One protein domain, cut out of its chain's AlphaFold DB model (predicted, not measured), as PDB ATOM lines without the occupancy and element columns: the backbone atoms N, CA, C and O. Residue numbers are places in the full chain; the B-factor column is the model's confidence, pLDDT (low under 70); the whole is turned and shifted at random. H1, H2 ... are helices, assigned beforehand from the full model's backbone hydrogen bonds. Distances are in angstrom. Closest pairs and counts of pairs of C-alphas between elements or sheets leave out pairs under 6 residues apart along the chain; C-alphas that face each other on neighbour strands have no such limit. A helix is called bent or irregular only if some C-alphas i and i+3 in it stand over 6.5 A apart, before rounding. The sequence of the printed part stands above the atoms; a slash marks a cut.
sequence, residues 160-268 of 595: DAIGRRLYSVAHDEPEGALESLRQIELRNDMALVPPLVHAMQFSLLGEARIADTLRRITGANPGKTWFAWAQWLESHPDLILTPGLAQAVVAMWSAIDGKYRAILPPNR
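Overview. This is residues 160 to 268 of the 595 residues of an uncharacterized protein of Alphaproteobacteria bacterium (UniProt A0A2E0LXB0). You are looking at an up-and-down bundle of five helices, H1, H2, H3, H4 and H6, each running against the one before it in the chain. H3 is its core, with H1, H4 and H6 packed round it; H2 packs on H1 and H4, H5 packs on H3 at a slant, and the small H7 packs on H6 alone. The printed part has 109 residues with seven named helices, H1 to H7 in chain order, and no named strand; its class is all helix. It is compact, with a radius of gyration of the C-alphas of 12.8 A, and rounded, spanning 35 by 32 by 23 A.

Arrangement. Start at H1, residues 161 to 171, which forms a helical hairpin with H2, residues 174 to 185: they touch, closest at the C-alphas of Val 169 and Ala 177, 4.0 A, at a steep tilt of 42 degrees. Next comes the hub, H3, residues 190 to 199, which touches H1 at the C-alphas of Ala 170 and Ala 199, 4.5 A, at a shallow tilt of 31 degrees, the same way. H3 forms a second helical hairpin with H4, residues 207 to 218, at a shallow tilt of 9 degrees, opposite ways; their closest C-alphas are those of Met 190 and Ile 217, 6.4 A. H2 touches H4 with residues 181 to 185 alone, closest at the C-alphas of Glu 185 and Thr 213, 6.2 A. H5, residues 226 to 234, touches H3 at a steep tilt of 39 degrees, closest at the C-alphas of Val 197 and Trp 229, 6.4 A. H6, residues 243 to 253, touches H3 at the C-alphas of Pro 195 and Val 249, 5.9 A, and H1 at those of Gly 163 and Ala 248, 4.9 A. H7, residues 260 to 263, touches H6, closest at the C-alphas of Val 250 and Arg 261, 6.3 A. H5 and H6 are apart. In H2, H4 and H5 every O i to N i+4 pair is within hydrogen-bond range; in H1 it is 6 of 7, in H3 4 of 6 and in H6 6 of 7, and H7 is too short for such a pair.

Along the chain. Find C-alpha 161 at (21.003, 19.202, 75.044); from there H1 runs 15.4 A to C-alpha 171. H2 and H4 each measure 15.9 A, H6 15.2 A and H5 12.1 A. H3 measures 15.0 A and is irregular, but only just: C-alphas 191 and 194 are 6.8 A apart. H7 measures 5.0 A and ends at C-alpha 263, (39.237, 8.472, 87.161).

Size, cuts and confidence. The two C-alphas farthest apart are those of Gly 219 and Lys 259, 35.7 A. The printed part has no cut and no long link. Its mean pLDDT is 93.3, and no printed residue is under 70.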
ATOM      1  N   ASP A 160      22.541  15.591  78.059       88.00
ATOM      2  CA  ASP A 160      21.399  16.410  77.661       88.00
ATOM      3  C   ASP A 160      21.751  17.367  76.494       88.00
ATOM      4  O   ASP A 160      22.838  17.340  75.906       88.00
ATOM      5  N   ALA A 161      20.802  18.227  76.116       89.94
ATOM      6  CA  ALA A 161      21.003  19.202  75.044       89.94
ATOM      7  C   ALA A 161      21.994  20.332  75.396       89.94
ATOM      8  O   ALA A 161      22.466  21.016  74.490       89.94
ATOM      9  N   ILE A 162      22.300  20.555  76.677       92.19
ATOM     10  CA  ILE A 162      23.257  21.563  77.147       92.19
ATOM     11  C   ILE A 162      24.662  20.960  77.138       92.19
ATOM     12  O   ILE A 162      25.578  21.574  76.596       92.19
ATOM     13  N   GLY A 163      24.820  19.733  77.644       91.00
ATOM     14  CA  GLY A 163      26.077  18.989  77.616       91.00
ATOM     15  C   GLY A 163      26.621  18.837  76.197       91.00
ATOM     16  O   GLY A 163      27.779  19.167  75.953       91.00
ATOM     17  N   ARG A 164      25.763  18.471  75.228       91.62
ATOM     18  CA  ARG A 164      26.153  18.424  73.806       91.62
ATOM     19  C   ARG A 164      26.624  19.776  73.263       91.62
ATOM     20  O   ARG A 164      27.588  19.811  72.507       91.62
ATOM     21  N   ARG A 165      25.995  20.889  73.661       94.00
ATOM     22  CA  ARG A 165      26.439  22.242  73.269       94.00
ATOM     23  C   ARG A 165      27.777  22.610  73.906       94.00
ATOM     24  O   ARG A 165      28.616  23.189  73.234       94.00
ATOM     25  N   LEU A 166      27.998  22.261  75.171       93.88
ATOM     26  CA  LEU A 166      29.276  22.493  75.849       93.88
ATOM     27  C   LEU A 166      30.405  21.698  75.184       93.88
ATOM     28  O   LEU A 166      31.447  22.268  74.875       93.88
ATOM     29  N   TYR A 167      30.172  20.415  74.889       92.50
ATOM     30  CA  TYR A 167      31.107  19.583  74.132       92.50
ATOM     31  C   TYR A 167      31.406  20.179  72.744       92.50
ATOM     32  O   TYR A 167      32.571  20.305  72.375       92.50
ATOM     33  N   SER A 168      30.367  20.632  72.032       93.12
ATOM     34  CA  SER A 168      30.457  21.328  70.740       93.12
ATOM     35  C   SER A 168      31.304  22.607  70.803       93.12
ATOM     36  O   SER A 168      32.173  22.797  69.959       93.12
ATOM     37  N   VAL A 169      31.166  23.450  71.839       94.75
ATOM     38  CA  VAL A 169      32.051  24.623  72.032       94.75
ATOM     39  C   VAL A 169      33.527  24.216  72.112       94.75
ATOM     40  O   VAL A 169      34.383  24.959  71.637       94.75
ATOM     41  N   ALA A 170      33.825  23.060  72.706       92.12
ATOM     42  CA  ALA A 170      35.184  22.562  72.892       92.12
ATOM     43  C   ALA A 170      35.763  21.822  71.666       92.12
ATOM     44  O   ALA A 170      36.969  21.906  71.464       92.12
ATOM     45  N   HIS A 171      34.944  21.113  70.874       90.62
ATOM     46  CA  HIS A 171      35.424  20.144  69.867       90.62
ATOM     47  C   HIS A 171      34.882  20.324  68.440       90.62
ATOM     48  O   HIS A 171      35.441  19.725  67.523       90.62
ATOM     49  N   ASP A 172      33.815  21.097  68.226       91.31
ATOM     50  CA  ASP A 172      33.283  21.301  66.874       91.31
ATOM     51  C   ASP A 172      34.098  22.349  66.100       91.31
ATOM     52  O   ASP A 172      34.755  23.229  66.664       91.31
ATOM     53  N   GLU A 173      33.958  22.305  64.775       91.06
ATOM     54  CA  GLU A 173      34.391  23.369  63.871       91.06
ATOM     55  C   GLU A 173      33.846  24.751  64.302       91.06
ATOM     56  O   GLU A 173      32.731  24.835  64.839       91.06
ATOM     57  N   PRO A 174      34.559  25.860  64.012       92.75
ATOM     58  CA  PRO A 174      34.227  27.192  64.523       92.75
ATOM     59  C   PRO A 174      32.780  27.661  64.312       92.75
ATOM     60  O   PRO A 174      32.264  28.408  65.140       92.75
ATOM     61  N   GLU A 175      32.093  27.243  63.245       92.25
ATOM     62  CA  GLU A 175      30.680  27.590  63.028       92.25
ATOM     63  C   GLU A 175      29.743  26.900  64.035       92.25
ATOM     64  O   GLU A 175      28.882  27.558  64.628       92.25
ATOM     65  N   GLY A 176      29.939  25.597  64.273       91.56
ATOM     66  CA  GLY A 176      29.159  24.809  65.232       91.56
ATOM     67  C   GLY A 176      29.436  25.239  66.669       91.56
ATOM     68  O   GLY A 176      28.505  25.536  67.423       91.56
ATOM     69  N   ALA A 177      30.717  25.399  67.009       93.44
ATOM     70  CA  ALA A 177      31.145  25.903  68.307       93.44
ATOM     71  C   ALA A 177      30.583  27.311  68.590       93.44
ATOM     72  O   ALA A 177      30.107  27.575  69.696       93.44
ATOM     73  N   LEU A 178      30.577  28.220  67.601       94.81
ATOM     74  CA  LEU A 178      30.040  29.577  67.760       94.81
ATOM     75  C   LEU A 178      28.520  29.584  67.968       94.81
ATOM     76  O   LEU A 178      28.025  30.354  68.794       94.81
ATOM     77  N   GLU A 179      27.774  28.744  67.250       95.12
ATOM     78  CA  GLU A 179      26.326  28.639  67.446       95.12
ATOM     79  C   GLU A 179      25.989  28.010  68.804       95.12
ATOM     80  O   GLU A 179      25.143  28.530  69.533       95.12
ATOM     81  N   SER A 180      26.705  26.963  69.219       96.06
ATOM     82  CA  SER A 180      26.584  26.412  70.571       96.06
ATOM     83  C   SER A 180      26.899  27.451  71.652       96.06
ATOM     84  O   SER A 180      26.133  27.566  72.612       96.06
ATOM     85  N   LEU A 181      27.946  28.266  71.474       95.75
ATOM     86  CA  LEU A 181      28.330  29.325  72.414       95.75
ATOM     87  C   LEU A 181      27.258  30.421  72.526       95.75
ATOM     88  O   LEU A 181      26.892  30.795  73.639       95.75
ATOM     89  N   ARG A 182      26.684  30.886  71.405       94.62
ATOM     90  CA  ARG A 182      25.548  31.835  71.405       94.62
ATOM     91  C   ARG A 182      24.341  31.284  72.158       94.62
ATOM     92  O   ARG A 182      23.698  31.996  72.920       94.62
ATOM     93  N   GLN A 183      24.026  30.012  71.944       93.56
ATOM     94  CA  GLN A 183      22.862  29.360  72.545       93.56
ATOM     95  C   GLN A 183      23.064  29.068  74.039       93.56
ATOM     96  O   GLN A 183      22.091  29.028  74.786       93.56
ATOM     97  N   ILE A 184      24.313  28.904  74.488       94.00
ATOM     98  CA  ILE A 184      24.691  28.896  75.907       94.00
ATOM     99  C   ILE A 184      24.552  30.304  76.506       94.00
ATOM    100  O   ILE A 184      23.928  30.463  77.552       94.00
ATOM    101  N   GLU A 185      25.064  31.327  75.822       93.50
ATOM    102  CA  GLU A 185      25.006  32.725  76.258       93.50
ATOM    103  C   GLU A 185      23.570  33.225  76.462       93.50
ATOM    104  O   GLU A 185      23.277  33.846  77.482       93.50
ATOM    105  N   LEU A 186      22.647  32.876  75.556       93.56
ATOM    106  CA  LEU A 186      21.220  33.206  75.666       93.56
ATOM    107  C   LEU A 186      20.539  32.641  76.927       93.56
ATOM    108  O   LEU A 186      19.472  33.123  77.301       93.56
ATOM    109  N   ARG A 187      21.126  31.633  77.589       93.75
ATOM    110  CA  ARG A 187      20.620  31.104  78.868       93.75
ATOM    111  C   ARG A 187      21.013  31.978  80.055       93.75
ATOM    112  O   ARG A 187      20.315  31.942  81.061       93.75
ATOM    113  N   ASN A 188      22.110  32.732  79.931       92.44
ATOM    114  CA  ASN A 188      22.668  33.620  80.951       92.44
ATOM    115  C   ASN A 188      22.742  32.979  82.355       92.44
ATOM    116  O   ASN A 188      22.287  33.549  83.346       92.44
ATOM    117  N   ASP A 189      23.269  31.755  82.411       94.19
ATOM    118  CA  ASP A 189      23.247  30.886  83.589       94.19
ATOM    119  C   ASP A 189      24.668  30.671  84.136       94.19
ATOM    120  O   ASP A 189      25.536  30.122  83.452       94.19
ATOM    121  N   MET A 190      24.893  31.085  85.388       95.50
ATOM    122  CA  MET A 190      26.172  30.946  86.095       95.50
ATOM    123  C   MET A 190      26.633  29.488  86.216       95.50
ATOM    124  O   MET A 190      27.837  29.239  86.244       95.50
ATOM    125  N   ALA A 191      25.718  28.511  86.222       94.94
ATOM    126  CA  ALA A 191      26.087  27.096  86.257       94.94
ATOM    127  C   ALA A 191      26.880  26.659  85.010       94.94
ATOM    128  O   ALA A 191      27.627  25.685  85.064       94.94
ATOM    129  N   LEU A 192      26.766  27.384  83.891       96.44
ATOM    130  CA  LEU A 192      27.474  27.080  82.642       96.44
ATOM    131  C   LEU A 192      28.900  27.651  82.606       96.44
ATOM    132  O   LEU A 192      29.657  27.328  81.694       96.44
ATOM    133  N   VAL A 193      29.291  28.454  83.600       97.50
ATOM    134  CA  VAL A 193      30.625  29.063  83.671       97.50
ATOM    135  C   VAL A 193      31.734  28.015  83.842       97.50
ATOM    136  O   VAL A 193      32.632  28.014  83.001       97.50
ATOM    137  N   PRO A 194      31.688  27.073  84.810       97.50
ATOM    138  CA  PRO A 194      32.717  26.040  84.938       97.50
ATOM    139  C   PRO A 194      32.998  25.242  83.648       97.50
ATOM    140  O   PRO A 194      34.149  25.239  83.210       97.50
ATOM    141  N   PRO A 195      32.011  24.617  82.968       97.06
ATOM    142  CA  PRO A 195      32.301  23.853  81.755       97.06
ATOM    143  C   PRO A 195      32.717  24.733  80.562       97.06
ATOM    144  O   PRO A 195      33.434  24.251  79.689       97.06
ATOM    145  N   LEU A 196      32.335  26.019  80.520       97.62
ATOM    146  CA  LEU A 196      32.870  26.964  79.534       97.62
ATOM    147  C   LEU A 196      34.353  27.274  79.776       97.62
ATOM    148  O   LEU A 196      35.104  27.329  78.807       97.62
ATOM    149  N   VAL A 197      34.791  27.440  81.032       97.81
ATOM    150  CA  VAL A 197      36.219  27.619  81.360       97.81
ATOM    151  C   VAL A 197      37.025  26.402  80.907       97.81
ATOM    152  O   VAL A 197      38.071  26.564  80.290       97.81
ATOM    153  N   HIS A 198      36.517  25.186  81.118       96.94
ATOM    154  CA  HIS A 198      37.167  23.961  80.634       96.94
ATOM    155  C   HIS A 198      37.221  23.896  79.104       96.94
ATOM    156  O   HIS A 198      38.266  23.575  78.542       96.94
ATOM    157  N   ALA A 199      36.144  24.287  78.417       96.50
ATOM    158  CA  ALA A 199      36.115  24.345  76.956       96.50
ATOM    159  C   ALA A 199      37.177  25.291  76.354       96.50
ATOM    160  O   ALA A 199      37.580  25.092  75.207       96.50
ATOM    161  N   MET A 200      37.679  26.281  77.109       96.56
ATOM    162  CA  MET A 200      38.761  27.165  76.652       96.56
ATOM    163  C   MET A 200      40.071  26.423  76.358       96.56
ATOM    164  O   MET A 200      40.822  26.897  75.513       96.56
ATOM    165  N   GLN A 201      40.339  25.279  77.005       92.50
ATOM    166  CA  GLN A 201      41.560  24.489  76.771       92.50
ATOM    167  C   GLN A 201      41.563  23.764  75.411       92.50
ATOM    168  O   GLN A 201      42.619  23.333  74.956       92.50
ATOM    169  N   PHE A 202      40.395  23.622  74.773       91.25
ATOM    170  CA  PHE A 202      40.195  22.772  73.589       91.25
ATOM    171  C   PHE A 202      39.664  23.543  72.371       91.25
ATOM    172  O   PHE A 202      39.960  23.194  71.231       91.25
ATOM    173  N   SER A 203      38.887  24.607  72.602       90.06
ATOM    174  CA  SER A 203      38.092  25.260  71.560       90.06
ATOM    175  C   SER A 203      38.907  25.953  70.465       90.06
ATOM    176  O   SER A 203      39.639  26.917  70.709       90.06
ATOM    177  N   LEU A 204      38.617  25.583  69.216       87.62
ATOM    178  CA  LEU A 204      39.123  26.241  68.006       87.62
ATOM    179  C   LEU A 204      38.623  27.693  67.830       87.62
ATOM    180  O   LEU A 204      39.141  28.427  66.990       87.62
ATOM    181  N   LEU A 205      37.655  28.156  68.636       89.50
ATOM    182  CA  LEU A 205      37.222  29.563  68.656       89.50
ATOM    183  C   LEU A 205      38.277  30.525  69.228       89.50
ATOM    184  O   LEU A 205      38.165  31.743  69.032       89.50
ATOM    185  N   GLY A 206      39.251  29.992  69.968       88.00
ATOM    186  CA  GLY A 206      40.236  30.748  70.732       88.00
ATOM    187  C   GLY A 206      39.685  31.309  72.048       88.00
ATOM    188  O   GLY A 206      38.559  31.810  72.131       88.00
ATOM    189  N   GLU A 207      40.528  31.283  73.082       94.00
ATOM    190  CA  GLU A 207      40.195  31.644  74.471       94.00
ATOM    191  C   GLU A 207      39.447  32.984  74.594       94.00
ATOM    192  O   GLU A 207      38.441  33.087  75.296       94.00
ATOM    193  N   ALA A 208      39.865  34.005  73.836       94.50
ATOM    194  CA  ALA A 208      39.260  35.334  73.876       94.50
ATOM    195  C   ALA A 208      37.754  35.344  73.537       94.50
ATOM    196  O   ALA A 208      37.024  36.173  74.084       94.50
ATOM    197  N   ARG A 209      37.279  34.437  72.668       95.25
ATOM    198  CA  ARG A 209      35.866  34.357  72.266       95.25
ATOM    199  C   ARG A 209      34.993  33.823  73.398       95.25
ATOM    200  O   ARG A 209      33.943  34.395  73.676       95.25
ATOM    201  N   ILE A 210      35.447  32.761  74.063       97.19
ATOM    202  CA  ILE A 210      34.753  32.176  75.215       97.19
ATOM    203  C   ILE A 210      34.839  33.130  76.410       97.19
ATOM    204  O   ILE A 210      33.825  33.375  77.058       97.19
ATOM    205  N   ALA A 211      35.994  33.766  76.637       97.88
ATOM    206  CA  ALA A 211      36.162  34.810  77.645       97.88
ATOM    207  C   ALA A 211      35.155  35.964  77.479       97.88
ATOM    208  O   ALA A 211      34.662  36.494  78.470       97.88
ATOM    209  N   ASP A 212      34.809  36.351  76.247       97.00
ATOM    210  CA  ASP A 212      33.782  37.366  75.987       97.00
ATOM    211  C   ASP A 212      32.367  36.907  76.382       97.00
ATOM    212  O   ASP A 212      31.597  37.709  76.909       97.00
ATOM    213  N   THR A 213      32.014  35.636  76.176       97.00
ATOM    214  CA  THR A 213      30.745  35.066  76.670       97.00
ATOM    215  C   THR A 213      30.753  34.926  78.194       97.00
ATOM    216  O   THR A 213      29.789  35.322  78.847       97.00
ATOM    217  N   LEU A 214      31.865  34.478  78.786       98.00
ATOM    218  CA  LEU A 214      32.053  34.418  80.238       98.00
ATOM    219  C   LEU A 214      31.894  35.799  80.897       98.00
ATOM    220  O   LEU A 214      31.185  35.904  81.898       98.00
ATOM    221  N   ARG A 215      32.441  36.873  80.303       97.81
ATOM    222  CA  ARG A 215      32.196  38.271  80.731       97.81
ATOM    223  C   ARG A 215      30.710  38.617  80.777       97.81
ATOM    224  O   ARG A 215      30.280  39.295  81.703       97.81
ATOM    225  N   ARG A 216      29.935  38.197  79.770       96.25
ATOM    226  CA  ARG A 216      28.503  38.529  79.668       96.25
ATOM    227  C   ARG A 216      27.650  37.762  80.678       96.25
ATOM    228  O   ARG A 216      26.752  38.367  81.245       96.25
ATOM    229  N   ILE A 217      27.984  36.498  80.953       96.88
ATOM    230  CA  ILE A 217      27.291  35.678  81.963       96.88
ATOM    231  C   ILE A 217      27.633  36.137  83.392       96.88
ATOM    232  O   ILE A 217      26.744  36.270  84.227       96.88
ATOM    233  N   THR A 218      28.915  36.388  83.682       97.12
ATOM    234  CA  THR A 218      29.403  36.650  85.055       97.12
ATOM    235  C   THR A 218      29.442  38.126  85.454       97.12
ATOM    236  O   THR A 218      29.486  38.440  86.640       97.12
ATOM    237  N   GLY A 219      29.534  39.043  84.486       97.00
ATOM    238  CA  GLY A 219      29.933  40.437  84.718       97.00
ATOM    239  C   GLY A 219      31.418  40.629  85.084       97.00
ATOM    240  O   GLY A 219      31.869  41.769  85.200       97.00
ATOM    241  N   ALA A 220      32.193  39.552  85.252       97.75
ATOM    242  CA  ALA A 220      33.602  39.598  85.630       97.75
ATOM    243  C   ALA A 220      34.526  39.806  84.419       97.75
ATOM    244  O   ALA A 220      34.175  39.524  83.276       97.75
ATOM    245  N   ASN A 221      35.749  40.287  84.666       97.06
ATOM    246  CA  ASN A 221      36.756  40.500  83.623       97.06
ATOM    247  C   ASN A 221      38.189  40.177  84.110       97.06
ATOM    248  O   ASN A 221      39.025  41.080  84.155       97.06
ATOM    249  N   PRO A 222      38.494  38.917  84.482       96.00
ATOM    250  CA  PRO A 222      39.832  38.521  84.935       96.00
ATOM    251  C   PRO A 222      40.876  38.543  83.807       96.00
ATOM    252  O   PRO A 222      42.060  38.746  84.055       96.00
ATOM    253  N   GLY A 223      40.460  38.349  82.551       96.06
ATOM    254  CA  GLY A 223      41.370  38.343  81.410       96.06
ATOM    255  C   GLY A 223      40.750  37.754  80.148       96.06
ATOM    256  O   GLY A 223      39.539  37.540  80.055       96.06
ATOM    257  N   LYS A 224      41.581  37.529  79.129       96.56
ATOM    258  CA  LYS A 224      41.188  36.823  77.896       96.56
ATOM    259  C   LYS A 224      41.633  35.361  77.872       96.56
ATOM    260  O   LYS A 224      41.239  34.666  76.944       96.56
ATOM    261  N   THR A 225      42.443  34.937  78.840       96.62
ATOM    262  CA  THR A 225      43.093  33.627  78.826       96.62
ATOM    263  C   THR A 225      42.380  32.600  79.693       96.62
ATOM    264  O   THR A 225      41.745  32.968  80.684       96.62
ATOM    265  N   TRP A 226      42.534  31.317  79.359       96.62
ATOM    266  CA  TRP A 226      42.068  30.200  80.183       96.62
ATOM    267  C   TRP A 226      42.611  30.312  81.609       96.62
ATOM    268  O   TRP A 226      41.833  30.313  82.556       96.62
ATOM    269  N   PHE A 227      43.922  30.526  81.757       95.94
ATOM    270  CA  PHE A 227      44.602  30.653  83.052       95.94
ATOM    271  C   PHE A 227      43.925  31.683  83.977       95.94
ATOM    272  O   PHE A 227      43.650  31.391  85.140       95.94
ATOM    273  N   ALA A 228      43.590  32.870  83.455       96.50
ATOM    274  CA  ALA A 228      42.947  33.926  84.239       96.50
ATOM    275  C   ALA A 228      41.507  33.565  84.649       96.50
ATOM    276  O   ALA A 228      41.081  33.872  85.762       96.50
ATOM    277  N   TRP A 229      40.756  32.894  83.771       97.75
ATOM    278  CA  TRP A 229      39.403  32.420  84.079       97.75
ATOM    279  C   TRP A 229      39.385  31.204  85.008       97.75
ATOM    280  O   TRP A 229      38.475  31.084  85.821       97.75
ATOM    281  N   ALA A 230      40.403  30.351  84.950       97.00
ATOM    282  CA  ALA A 230      40.583  29.218  85.845       97.00
ATOM    283  C   ALA A 230      40.983  29.657  87.267       97.00
ATOM    284  O   ALA A 230      40.426  29.151  88.239       97.00
ATOM    285  N   GLN A 231      41.859  30.664  87.407       94.75
ATOM    286  CA  GLN A 231      42.116  31.313  88.702       94.75
ATOM    287  C   GLN A 231      40.872  32.021  89.255       94.75
ATOM    288  O   GLN A 231      40.617  31.968  90.455       94.75
ATOM    289  N   TRP A 232      40.083  32.674  88.393       96.38
ATOM    290  CA  TRP A 232      38.806  33.265  88.801       96.38
ATOM    291  C   TRP A 232      37.810  32.185  89.250       96.38
ATOM    292  O   TRP A 232      37.146  32.355  90.263       96.38
ATOM    293  N   LEU A 233      37.737  31.047  88.560       96.06
ATOM    294  CA  LEU A 233      36.862  29.940  88.945       96.06
ATOM    295  C   LEU A 233      37.285  29.306  90.281       96.06
ATOM    296  O   LEU A 233      36.432  28.994  91.104       96.06
ATOM    297  N   GLU A 234      38.589  29.178  90.544       93.31
ATOM    298  CA  GLU A 234      39.104  28.746  91.852       93.31
ATOM    299  C   GLU A 234      38.730  29.688  93.008       93.31
ATOM    300  O   GLU A 234      38.585  29.223  94.139       93.31
ATOM    301  N   SER A 235      38.529  30.988  92.751       92.25
ATOM    302  CA  SER A 235      38.061  31.937  93.771       92.25
ATOM    303  C   SER A 235      36.541  31.949  93.979       92.25
ATOM    304  O   SER A 235      36.066  32.631  94.888       92.25
ATOM    305  N   HIS A 236      35.788  31.167  93.196       93.25
ATOM    306  CA  HIS A 236      34.331  31.012  93.288       93.25
ATOM    307  C   HIS A 236      33.948  29.537  93.546       93.25
ATOM    308  O   HIS A 236      33.339  28.884  92.692       93.25
ATOM    309  N   PRO A 237      34.306  28.966  94.719       87.88
ATOM    310  CA  PRO A 237      34.033  27.564  95.056       87.88
ATOM    311  C   PRO A 237      32.532  27.240  95.202       87.88
ATOM    312  O   PRO A 237      32.160  26.072  95.307       87.88
ATOM    313  N   ASP A 238      31.668  28.257  95.203       90.06
ATOM    314  CA  ASP A 238      30.211  28.158  95.122       90.06
ATOM    315  C   ASP A 238      29.699  27.734  93.729       90.06
ATOM    316  O   ASP A 238      28.578  27.229  93.614       90.06
ATOM    317  N   LEU A 239      30.515  27.858  92.673       92.62
ATOM    318  CA  LEU A 239      30.172  27.423  91.315       92.62
ATOM    319  C   LEU A 239      30.348  25.905  91.149       92.62
ATOM    320  O   LEU A 239      31.329  25.395  90.602       92.62
ATOM    321  N   ILE A 240      29.349  25.163  91.627       89.38
ATOM    322  CA  ILE A 240      29.341  23.698  91.624       89.38
ATOM    323  C   ILE A 240      29.149  23.138  90.206       89.38
ATOM    324  O   ILE A 240      28.111  23.323  89.567       89.38
ATOM    325  N   LEU A 241      30.108  22.321  89.762       90.69
ATOM    326  CA  LEU A 241      29.971  21.481  88.572       90.69
ATOM    327  C   LEU A 241      29.028  20.297  88.871       90.69
ATOM    328  O   LEU A 241      29.448  19.254  89.380       90.69
ATOM    329  N   THR A 242      27.733  20.478  88.591       90.12
ATOM    330  CA  THR A 242      26.692  19.446  88.778       90.12
ATOM    331  C   THR A 242      26.972  18.200  87.923       90.12
ATOM    332  O   THR A 242      27.648  18.317  86.901       90.12
ATOM    333  N   PRO A 243      26.449  17.002  88.258       88.81
ATOM    334  CA  PRO A 243      26.769  15.782  87.511       88.81
ATOM    335  C   PRO A 243      26.518  15.844  85.997       88.81
ATOM    336  O   PRO A 243      27.351  15.366  85.235       88.81
ATOM    337  N   GLY A 244      25.433  16.478  85.538       86.88
ATOM    338  CA  GLY A 244      25.162  16.632  84.098       86.88
ATOM    339  C   GLY A 244      26.163  17.548  83.378       86.88
ATOM    340  O   GLY A 244      26.489  17.325  82.216       86.88
ATOM    341  N   LEU A 245      26.717  18.542  84.077       91.69
ATOM    342  CA  LEU A 245      27.753  19.428  83.535       91.69
ATOM    343  C   LEU A 245      29.152  18.807  83.660       91.69
ATOM    344  O   LEU A 245      29.968  18.930  82.748       91.69
ATOM    345  N   ALA A 246      29.407  18.066  84.741       92.12
ATOM    346  CA  ALA A 246      30.614  17.263  84.917       92.12
ATOM    347  C   ALA A 246      30.738  16.193  83.827       92.12
ATOM    348  O   ALA A 246      31.833  15.926  83.356       92.12
ATOM    349  N   GLN A 247      29.622  15.628  83.368       91.50
ATOM    350  CA  GLN A 247      29.586  14.712  82.230       91.50
ATOM    351  C   GLN A 247      30.077  15.358  80.929       91.50
ATOM    352  O   GLN A 247      30.802  14.710  80.179       91.50
ATOM    353  N   ALA A 248      29.742  16.629  80.677       92.31
ATOM    354  CA  ALA A 248      30.248  17.363  79.518       92.31
ATOM    355  C   ALA A 248      31.766  17.598  79.613       92.31
ATOM    356  O   ALA A 248      32.481  17.324  78.654       92.31
ATOM    357  N   VAL A 249      32.261  18.018  80.782       94.38
ATOM    358  CA  VAL A 249      33.700  18.201  81.057       94.38
ATOM    359  C   VAL A 249      34.483  16.894  80.913       94.38
ATOM    360  O   VAL A 249      35.444  16.817  80.155       94.38
ATOM    361  N   VAL A 250      34.040  15.829  81.582       92.69
ATOM    362  CA  VAL A 250      34.700  14.517  81.532       92.69
ATOM    363  C   VAL A 250      34.695  13.963  80.109       92.69
ATOM    364  O   VAL A 250      35.648  13.298  79.714       92.69
ATOM    365  N   ALA A 251      33.668  14.260  79.306       91.50
ATOM    366  CA  ALA A 251      33.635  13.895  77.895       91.50
ATOM    367  C   ALA A 251      34.642  14.671  77.034       91.50
ATOM    368  O   ALA A 251      35.196  14.066  76.121       91.50
ATOM    369  N   MET A 252      34.909  15.951  77.332       92.62
ATOM    370  CA  MET A 252      35.977  16.718  76.672       92.62
ATOM    371  C   MET A 252      37.323  16.018  76.873       92.62
ATOM    372  O   MET A 252      37.994  15.668  75.909       92.62
ATOM    373  N   TRP A 253      37.672  15.699  78.121       93.50
ATOM    374  CA  TRP A 253      38.903  14.963  78.427       93.50
ATOM    375  C   TRP A 253      38.890  13.545  77.835       93.50
ATOM    376  O   TRP A 253      39.899  13.062  77.328       93.50
ATOM    377  N   SER A 254      37.721  12.894  77.811       91.81
ATOM    378  CA  SER A 254      37.538  11.558  77.225       91.81
ATOM    379  C   SER A 254      37.779  11.476  75.715       91.81
ATOM    380  O   SER A 254      37.826  10.360  75.193       91.81
ATOM    381  N   ALA A 255      37.861  12.605  75.005       89.19
ATOM    382  CA  ALA A 255      38.273  12.645  73.603       89.19
ATOM    383  C   ALA A 255      39.802  12.491  73.443       89.19
ATOM    384  O   ALA A 255      40.273  12.080  72.386       89.19
ATOM    385  N   ILE A 256      40.563  12.780  74.504       89.75
ATOM    386  CA  ILE A 256      42.031  12.697  74.574       89.75
ATOM    387  C   ILE A 256      42.462  11.315  75.078       89.75
ATOM    388  O   ILE A 256      43.384  10.707  74.522       89.75
ATOM    389  N   ASP A 257      41.777  10.828  76.120       92.62
ATOM    390  CA  ASP A 257      41.970   9.510  76.731       92.62
ATOM    391  C   ASP A 257      40.671   8.998  77.388       92.62
ATOM    392  O   ASP A 257      40.096   9.633  78.273       92.62
ATOM    393  N   GLY A 258      40.201   7.810  77.000       91.00
ATOM    394  CA  GLY A 258      38.990   7.208  77.568       91.00
ATOM    395  C   GLY A 258      39.065   6.913  79.076       91.00
ATOM    396  O   GLY A 258      38.015   6.855  79.726       91.00
ATOM    397  N   LYS A 259      40.272   6.774  79.652       91.56
ATOM    398  CA  LYS A 259      40.500   6.494  81.084       91.56
ATOM    399  C   LYS A 259      39.880   7.556  82.008       91.56
ATOM    400  O   LYS A 259      39.405   7.209  83.093       91.56
ATOM    401  N   TYR A 260      39.773   8.819  81.574       91.88
ATOM    402  CA  TYR A 260      39.204   9.914  82.380       91.88
ATOM    403  C   TYR A 260      37.785   9.637  82.910       91.88
ATOM    404  O   TYR A 260      37.429  10.108  83.993       91.88
ATOM    405  N   ARG A 261      36.989   8.816  82.206       88.62
ATOM    406  CA  ARG A 261      35.633   8.408  82.632       88.62
ATOM    407  C   ARG A 261      35.623   7.625  83.943       88.62
ATOM    408  O   ARG A 261      34.642   7.705  84.677       88.62
ATOM    409  N   ALA A 262      36.681   6.859  84.204       87.81
ATOM    410  CA  ALA A 262      36.822   6.014  85.386       87.81
ATOM    411  C   ALA A 262      37.590   6.716  86.523       87.81
ATOM    412  O   ALA A 262      37.277   6.486  87.689       87.81
ATOM    413  N   ILE A 263      38.496   7.643  86.192       88.56
ATOM    414  CA  ILE A 263      39.237   8.472  87.161       88.56
ATOM    415  C   ILE A 263      38.337   9.522  87.823       88.56
ATOM    416  O   ILE A 263      38.304   9.633  89.053       88.56
ATOM    417  N   LEU A 264      37.559  10.273  87.034       88.94
ATOM    418  CA  LEU A 264      36.633  11.280  87.562       88.94
ATOM    419  C   LEU A 264      35.200  11.105  87.020       88.94
ATOM    420  O   LEU A 264      34.696  11.984  86.324       88.94
ATOM    421  N   PRO A 265      34.491  10.009  87.365       88.00
ATOM    422  CA  PRO A 265      33.083   9.840  87.025       88.00
ATOM    423  C   PRO A 265      32.249  11.062  87.452       88.00
ATOM    424  O   PRO A 265      32.463  11.589  88.550       88.00
ATOM    425  N   PRO A 266      31.232  11.488  86.680       86.38
ATOM    426  CA  PRO A 266      30.497  12.725  86.967       86.38
ATOM    427  C   PRO A 266      29.868  12.788  88.368       86.38
ATOM    428  O   PRO A 266      29.853  13.848  88.994       86.38
ATOM    429  N   ASN A 267      29.435  11.640  88.902       86.12
ATOM    430  CA  ASN A 267      28.864  11.495  90.248       86.12
ATOM    431  C   ASN A 267      29.901  11.291  91.373       86.12
ATOM    432  O   ASN A 267      29.519  11.247  92.540       86.12
ATOM    433  N   ARG A 268      31.201  11.150  91.070       87.62
ATOM    434  CA  ARG A 268      32.239  10.908  92.086       87.62
ATOM    435  C   ARG A 268      32.357  12.118  93.020       87.62
ATOM    436  O   ARG A 268      32.434  13.258  92.557       87.62
TER     437      ARG A 268